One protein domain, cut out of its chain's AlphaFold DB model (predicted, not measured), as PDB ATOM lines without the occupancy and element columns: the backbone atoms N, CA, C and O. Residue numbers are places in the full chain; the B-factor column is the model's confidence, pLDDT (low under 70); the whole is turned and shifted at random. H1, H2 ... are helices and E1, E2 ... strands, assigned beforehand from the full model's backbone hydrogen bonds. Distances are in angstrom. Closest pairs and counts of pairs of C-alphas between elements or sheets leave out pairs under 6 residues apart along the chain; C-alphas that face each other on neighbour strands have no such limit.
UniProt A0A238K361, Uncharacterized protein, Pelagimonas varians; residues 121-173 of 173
ATOM      1  N   SER A 121      36.940  -2.749 -35.837       78.00
ATOM      2  CA  SER A 121      36.436  -2.998 -37.189       78.00
ATOM      3  C   SER A 121      37.581  -3.440 -38.105       78.00
ATOM      4  O   SER A 121      38.629  -2.784 -38.123       78.00
ATOM      5  N   PRO A 122      37.404  -4.531 -38.869       82.94
ATOM      6  CA  PRO A 122      38.485  -5.080 -39.664       82.94
ATOM      7  C   PRO A 122      38.891  -4.102 -40.770       82.94
ATOM      8  O   PRO A 122      38.059  -3.416 -41.365       82.94
ATOM      9  N   GLU A 123      40.190  -4.043 -41.062       86.69
ATOM     10  CA  GLU A 123      40.709  -3.180 -42.122       86.69
ATOM     11  C   GLU A 123      40.321  -3.736 -43.496       86.69
ATOM     12  O   GLU A 123      40.654  -4.880 -43.812       86.69
ATOM     13  N   LEU A 124      39.648  -2.925 -44.313       87.25
ATOM     14  CA  LEU A 124      39.366  -3.231 -45.714       87.25
ATOM     15  C   LEU A 124      40.484  -2.689 -46.608       87.25
ATOM     16  O   LEU A 124      40.828  -1.507 -46.570       87.25
ATOM     17  N   GLU A 125      41.000  -3.553 -47.468       88.06
ATOM     18  CA  GLU A 125      42.025  -3.247 -48.450       88.06
ATOM     19  C   GLU A 125      41.647  -3.868 -49.796       88.06
ATOM     20  O   GLU A 125      41.098  -4.965 -49.867       88.06
ATOM     21  N   MET A 126      41.985  -3.176 -50.882       86.56
ATOM     22  CA  MET A 126      41.947  -3.757 -52.216       86.56
ATOM     23  C   MET A 126      43.343  -3.772 -52.801       86.56
ATOM     24  O   MET A 126      44.034  -2.749 -52.822       86.56
ATOM     25  N   ARG A 127      43.754  -4.941 -53.280       87.69
ATOM     26  CA  ARG A 127      45.077  -5.150 -53.860       87.69
ATOM     27  C   ARG A 127      44.966  -5.944 -55.148       87.69
ATOM     28  O   ARG A 127      44.065  -6.753 -55.314       87.69
ATOM     29  N   GLN A 128      45.901  -5.723 -56.057       88.12
ATOM     30  CA  GLN A 128      46.036  -6.581 -57.230       88.12
ATOM     31  C   GLN A 128      46.552  -7.955 -56.791       88.12
ATOM     32  O   GLN A 128      47.449  -8.029 -55.943       88.12
ATOM     33  N   SER A 129      46.001  -9.025 -57.363       85.50
ATOM     34  CA  SER A 129      46.433 -10.381 -57.040       85.50
ATOM     35  C   SER A 129      47.887 -10.600 -57.451       85.50
ATOM     36  O   SER A 129      48.343 -10.170 -58.511       85.50
ATOM     37  N   ALA A 130      48.636 -11.309 -56.606       83.88
ATOM     38  CA  ALA A 130      49.998 -11.728 -56.932       83.88
ATOM     39  C   ALA A 130      50.029 -12.898 -57.931       83.88
ATOM     40  O   ALA A 130      51.066 -13.150 -58.548       83.88
ATOM     41  N   ASN A 131      48.910 -13.617 -58.062       79.12
ATOM     42  CA  ASN A 131      48.786 -14.789 -58.923       79.12
ATOM     43  C   ASN A 131      48.252 -14.431 -60.316       79.12
ATOM     44  O   ASN A 131      48.591 -15.123 -61.276       79.12
ATOM     45  N   ASP A 132      47.472 -13.349 -60.433       81.12
ATOM     46  CA  ASP A 132      46.927 -12.863 -61.703       81.12
ATOM     47  C   ASP A 132      46.865 -11.327 -61.744       81.12
ATOM     48  O   ASP A 132      46.228 -10.680 -60.916       81.12
ATOM     49  N   GLU A 133      47.517 -10.724 -62.739       84.88
ATOM     50  CA  GLU A 133      47.542  -9.266 -62.912       84.88
ATOM     51  C   GLU A 133      46.196  -8.683 -63.370       84.88
ATOM     52  O   GLU A 133      45.979  -7.478 -63.260       84.88
ATOM     53  N   ASN A 134      45.277  -9.514 -63.861       85.69
ATOM     54  CA  ASN A 134      43.949  -9.084 -64.293       85.69
ATOM     55  C   ASN A 134      42.915  -9.204 -63.176       85.69
ATOM     56  O   ASN A 134      41.737  -8.934 -63.405       85.69
ATOM     57  N   THR A 135      43.321  -9.578 -61.964       84.38
ATOM     58  CA  THR A 135      42.415  -9.801 -60.839       84.38
ATOM     59  C   THR A 135      42.751  -8.886 -59.668       84.38
ATOM     60  O   THR A 135      43.909  -8.737 -59.275       84.38
ATOM     61  N   THR A 136      41.711  -8.305 -59.081       87.44
ATOM     62  CA  THR A 136      41.760  -7.572 -57.820       87.44
ATOM     63  C   THR A 136      41.217  -8.461 -56.708       87.44
ATOM     64  O   THR A 136      40.161  -9.077 -56.845       87.44
ATOM     65  N   GLU A 137      41.948  -8.515 -55.602       87.94
ATOM     66  CA  GLU A 137      41.577  -9.172 -54.355       87.94
ATOM     67  C   GLU A 137      40.998  -8.142 -53.380       87.94
ATOM     68  O   GLU A 137      41.611  -7.102 -53.111       87.94
ATOM     69  N   ILE A 138      39.833  -8.462 -52.819       86.31
ATOM     70  CA  ILE A 138      39.230  -7.751 -51.693       86.31
ATOM     71  C   ILE A 138      39.707  -8.437 -50.417       86.31
ATOM     72  O   ILE A 138      39.432  -9.619 -50.191       86.31
ATOM     73  N   VAL A 139      40.433  -7.694 -49.589       86.69
ATOM     74  CA  VAL A 139      41.080  -8.193 -48.378       86.69
ATOM     75  C   VAL A 139      40.492  -7.499 -47.160       86.69
ATOM     76  O   VAL A 139      40.479  -6.274 -47.091       86.69
ATOM     77  N   VAL A 140      40.035  -8.274 -46.180       84.94
ATOM     78  CA  VAL A 140      39.473  -7.764 -44.924       84.94
ATOM     79  C   VAL A 140      40.226  -8.389 -43.759       84.94
ATOM     80  O   VAL A 140      40.350  -9.609 -43.680       84.94
ATOM     81  N   GLY A 141      40.814  -7.566 -42.889       84.00
ATOM     82  CA  GLY A 141      41.628  -8.048 -41.764       84.00
ATOM     83  C   GLY A 141      42.839  -8.889 -42.198       84.00
ATOM     84  O   GLY A 141      43.293  -9.763 -41.462       84.00
ATOM     85  N   GLY A 142      43.347  -8.665 -43.416       81.62
ATOM     86  CA  GLY A 142      44.448  -9.438 -44.003       81.62
ATOM     87  C   GLY A 142      44.038 -10.752 -44.681       81.62
ATOM     88  O   GLY A 142      44.916 -11.473 -45.158       81.62
ATOM     89  N   VAL A 143      42.739 -11.052 -44.761       80.88
ATOM     90  CA  VAL A 143      42.187 -12.272 -45.368       80.88
ATOM     91  C   VAL A 143      41.516 -11.926 -46.692       80.88
ATOM     92  O   VAL A 143      40.701 -11.009 -46.748       80.88
ATOM     93  N   VAL A 144      41.861 -12.643 -47.763       84.81
ATOM     94  CA  VAL A 144      41.218 -12.480 -49.077       84.81
ATOM     95  C   VAL A 144      39.808 -13.058 -48.996       84.81
ATOM     96  O   VAL A 144      39.652 -14.261 -48.803       84.81
ATOM     97  N   LEU A 145      38.794 -12.203 -49.126       80.62
ATOM     98  CA  LEU A 145      37.388 -12.610 -49.115       80.62
ATOM     99  C   LEU A 145      36.850 -12.853 -50.521       80.62
ATOM    100  O   LEU A 145      36.007 -13.723 -50.725       80.62
ATOM    101  N   ALA A 146      37.320 -12.071 -51.489       80.62
ATOM    102  CA  ALA A 146      36.825 -12.152 -52.849       80.62
ATOM    103  C   ALA A 146      37.877 -11.755 -53.877       80.62
ATOM    104  O   ALA A 146      38.785 -10.972 -53.599       80.62
ATOM    105  N   THR A 147      37.704 -12.278 -55.083       84.88
ATOM    106  CA  THR A 147      38.509 -11.948 -56.256       84.88
ATOM    107  C   THR A 147      37.596 -11.583 -57.407       84.88
ATOM    108  O   THR A 147      36.609 -12.271 -57.668       84.88
ATOM    109  N   MET A 148      37.949 -10.527 -58.125       82.94
ATOM    110  CA  MET A 148      37.174 -10.028 -59.257       82.94
ATOM    111  C   MET A 148      38.088  -9.496 -60.357       82.94
ATOM    112  O   MET A 148      39.232  -9.129 -60.073       82.94
ATOM    113  N   PRO A 149      37.623  -9.456 -61.615       85.75
ATOM    114  CA  PRO A 149      38.364  -8.816 -62.690       85.75
ATOM    115  C   PRO A 149      38.714  -7.371 -62.320       85.75
ATOM    116  O   PRO A 149      37.900  -6.639 -61.767       85.75
ATOM    117  N   THR A 150      39.939  -6.942 -62.622       84.38
ATOM    118  CA  THR A 150      40.415  -5.588 -62.280       84.38
ATOM    119  C   THR A 150      39.604  -4.505 -62.993       84.38
ATOM    120  O   THR A 150      39.498  -3.390 -62.492       84.38
ATOM    121  N   GLU A 151      39.033  -4.825 -64.155       83.50
ATOM    122  CA  GLU A 151      38.151  -3.929 -64.908       83.50
ATOM    123  C   GLU A 151      36.799  -3.688 -64.225       83.50
ATOM    124  O   GLU A 151      36.265  -2.586 -64.331       83.50
ATOM    125  N   ASP A 152      36.315  -4.678 -63.473       79.75
ATOM    126  CA  ASP A 152      35.029  -4.650 -62.769       79.75
ATOM    127  C   ASP A 152      35.195  -4.307 -61.280       79.75
ATOM    128  O   ASP A 152      34.218  -4.166 -60.544       79.75
ATOM    129  N   ALA A 153      36.440  -4.160 -60.817       80.12
ATOM    130  CA  ALA A 153      36.723  -3.881 -59.423       80.12
ATOM    131  C   ALA A 153      36.153  -2.508 -59.014       80.12
ATOM    132  O   ALA A 153      36.499  -1.494 -59.634       80.12
ATOM    133  N   PRO A 154      35.314  -2.436 -57.958       78.12
ATOM    134  CA  PRO A 154      34.799  -1.171 -57.463       78.12
ATOM    135  C   PRO A 154      35.943  -0.304 -56.931       78.12
ATOM    136  O   PRO A 154      37.088  -0.730 -56.820       78.12
ATOM    137  N   VAL A 155      35.655   0.940 -56.559       82.31
ATOM    138  CA  VAL A 155      36.572   1.707 -55.702       82.31
ATOM    139  C   VAL A 155      36.353   1.313 -54.242       82.31
ATOM    140  O   VAL A 155      35.252   0.921 -53.875       82.31
ATOM    141  N   LEU A 156      37.376   1.452 -53.393       81.25
ATOM    142  CA  LEU A 156      37.299   1.084 -51.968       81.25
ATOM    143  C   LEU A 156      36.089   1.715 -51.247       81.25
ATOM    144  O   LEU A 156      35.498   1.093 -50.378       81.25
ATOM    145  N   ASP A 157      35.707   2.932 -51.643       79.56
ATOM    146  CA  ASP A 157      34.580   3.687 -51.076       79.56
ATOM    147  C   ASP A 157      33.198   3.096 -51.427       79.56
ATOM    148  O   ASP A 157      32.219   3.353 -50.736       79.56
ATOM    149  N   ALA A 158      33.109   2.280 -52.485       79.00
ATOM    150  CA  ALA A 158      31.879   1.595 -52.892       79.00
ATOM    151  C   ALA A 158      31.661   0.260 -52.152       79.00
ATOM    152  O   ALA A 158      30.647  -0.409 -52.363       79.00
ATOM    153  N   VAL A 159      32.598  -0.119 -51.279       82.94
ATOM    154  CA  VAL A 159      32.502  -1.301 -50.426       82.94
ATOM    155  C   VAL A 159      32.160  -0.862 -49.006       82.94
ATOM    156  O   VAL A 159      32.879  -0.072 -48.395       82.94
ATOM    157  N   VAL A 160      31.069  -1.393 -48.460       85.31
ATOM    158  CA  VAL A 160      30.584  -1.048 -47.120       85.31
ATOM    159  C   VAL A 160      30.826  -2.210 -46.168       85.31
ATOM    160  O   VAL A 160      30.337  -3.314 -46.390       85.31
ATOM    161  N   LEU A 161      31.559  -1.952 -45.085       85.25
ATOM    162  CA  LEU A 161      31.713  -2.877 -43.963       85.25
ATOM    163  C   LEU A 161      30.588  -2.652 -42.953       85.25
ATOM    164  O   LEU A 161      30.417  -1.535 -42.460       85.25
ATOM    165  N   VAL A 162      29.861  -3.708 -42.602       85.19
ATOM    166  CA  VAL A 162      28.770  -3.660 -41.623       85.19
ATOM    167  C   VAL A 162      28.977  -4.757 -40.584       85.19
ATOM    168  O   VAL A 162      29.266  -5.895 -40.936       85.19
ATOM    169  N   GLY A 163      28.871  -4.417 -39.300       86.12
ATOM    170  CA  GLY A 163      28.914  -5.416 -38.230       86.12
ATOM    171  C   GLY A 163      27.615  -6.222 -38.188       86.12
ATOM    172  O   GLY A 163      26.549  -5.677 -38.484       86.12
ATOM    173  N   GLU A 164      27.687  -7.495 -37.809       84.50
ATOM    174  CA  GLU A 164      26.537  -8.396 -37.652       84.50
ATOM    175  C   GLU A 164      25.429  -7.761 -36.805       84.50
ATOM    176  O   GLU A 164      24.255  -7.832 -37.169       84.50
ATOM    177  N   SER A 165      25.794  -7.077 -35.719       84.31
ATOM    178  CA  SER A 165      24.840  -6.392 -34.847       84.31
ATOM    179  C   SER A 165      24.054  -5.315 -35.603       84.31
ATOM    180  O   SER A 165      22.832  -5.254 -35.503       84.31
ATOM    181  N   THR A 166      24.735  -4.509 -36.425       83.94
ATOM    182  CA  THR A 166      24.107  -3.453 -37.239       83.94
ATOM    183  C   THR A 166      23.287  -4.026 -38.396       83.94
ATOM    184  O   THR A 166      22.216  -3.511 -38.703       83.94
ATOM    185  N   ALA A 167      23.768  -5.091 -39.041       81.06
ATOM    186  CA  ALA A 167      23.028  -5.771 -40.103       81.06
ATOM    187  C   ALA A 167      21.731  -6.397 -39.560       81.06
ATOM    188  O   ALA A 167      20.673  -6.250 -40.167       81.06
ATOM    189  N   SER A 168      21.795  -7.003 -38.371       77.31
ATOM    190  CA  SER A 168      20.633  -7.569 -37.679       77.31
ATOM    191  C   SER A 168      19.601  -6.500 -37.298       77.31
ATOM    192  O   SER A 168      18.404  -6.765 -37.334       77.31
ATOM    193  N   GLU A 169      20.038  -5.281 -36.961       79.00
ATOM    194  CA  GLU A 169      19.136  -4.146 -36.706       79.00
ATOM    195  C   GLU A 169      18.431  -3.644 -37.979       79.00
ATOM    196  O   GLU A 169      17.289  -3.193 -37.902       79.00
ATOM    197  N   LEU A 170      19.085  -3.732 -39.142       70.75
ATOM    198  CA  LEU A 170      18.531  -3.338 -40.446       70.75
ATOM    199  C   LEU A 170      17.425  -4.284 -40.936       70.75
ATOM    200  O   LEU A 170      16.492  -3.826 -41.587       70.75
ATOM    201  N   GLU A 171      17.507  -5.576 -40.617       62.66
ATOM    202  CA  GLU A 171      16.515  -6.586 -41.027       62.66
ATOM    203  C   GLU A 171      15.254  -6.601 -40.137       62.66
ATOM    204  O   GLU A 171      14.234  -7.184 -40.501       62.66
ATOM    205  N   MET A 172      15.305  -5.952 -38.966       53.12
ATOM    206  CA  MET A 172      14.172  -5.823 -38.037       53.12
ATOM    207  C   MET A 172      13.389  -4.503 -38.182       53.12
ATOM    208  O   MET A 172      12.513  -4.233 -37.352       53.12
ATOM    209  N   ALA A 173      13.715  -3.676 -39.183       45.81
ATOM    210  CA  ALA A 173      13.120  -2.356 -39.420       45.81
ATOM    211  C   ALA A 173      11.978  -2.372 -40.447       45.81
ATOM    212  O   ALA A 173      12.090  -3.085 -41.468       45.81
TER     213      ALA A 173
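This is residues 121 to 173 of the 173 residues of an uncharacterized protein of Pelagimonas varians (UniProt A0A238K361). A small sheet of three antiparallel strands, E2 between E1 and E3, makes one end, and from it a tail of the strand E4 and the short helix H1 runs off, with H1 and the last residues, 164 to 173, sticking out free at the far end. The 53 printed residues have four named strands and then one named helix, in the order E1, E2, E3, E4, H1, a mixed class of helices and strands. The whole is loose, with a radius of gyration of the C-alphas of 13.3 A, and spans 42 by 21 by 14 A, only just a rod.

E1, residues 124 to 128, E2, residues 135 to 140, and E3, residues 143 to 149, form a meander, each strand the antiparallel neighbour of the one before. E1 and E2 are a hairpin at 158 degrees, with N 125 and O 139 within hydrogen-bond range at 2.8 A. E2 and E3 are a hairpin at 153 degrees, with N 138 and O 146 at 2.8 A. E4, residues 159 to 163, pairs with no named strand and is apart from E2 and E3; its closest C-alpha to E1 is Leu 161, 7.9 A from that of Leu 124. H1, residues 164 to 171, is not on the sheet and meets E4 only through their link. In H1 every O i to N i+4 pair is within hydrogen-bond range.

E1 begins at C-alpha 124 (39.366, -3.231, -45.714) and is 13.7 A long. E2 measures 16.3 A and E3 18.1 A, ending at C-alpha 149 (38.364, -8.816, -62.690). E4 measures 13.4 A, and H1 10.7 A, ending at C-alpha 171 (16.515, -6.586, -41.027).

The farthest C-alphas, of Asn 131 and Ala 173, are 42.5 A apart. The printed part has no cut and no long link. Residues 171 to 173 have pLDDT under 70.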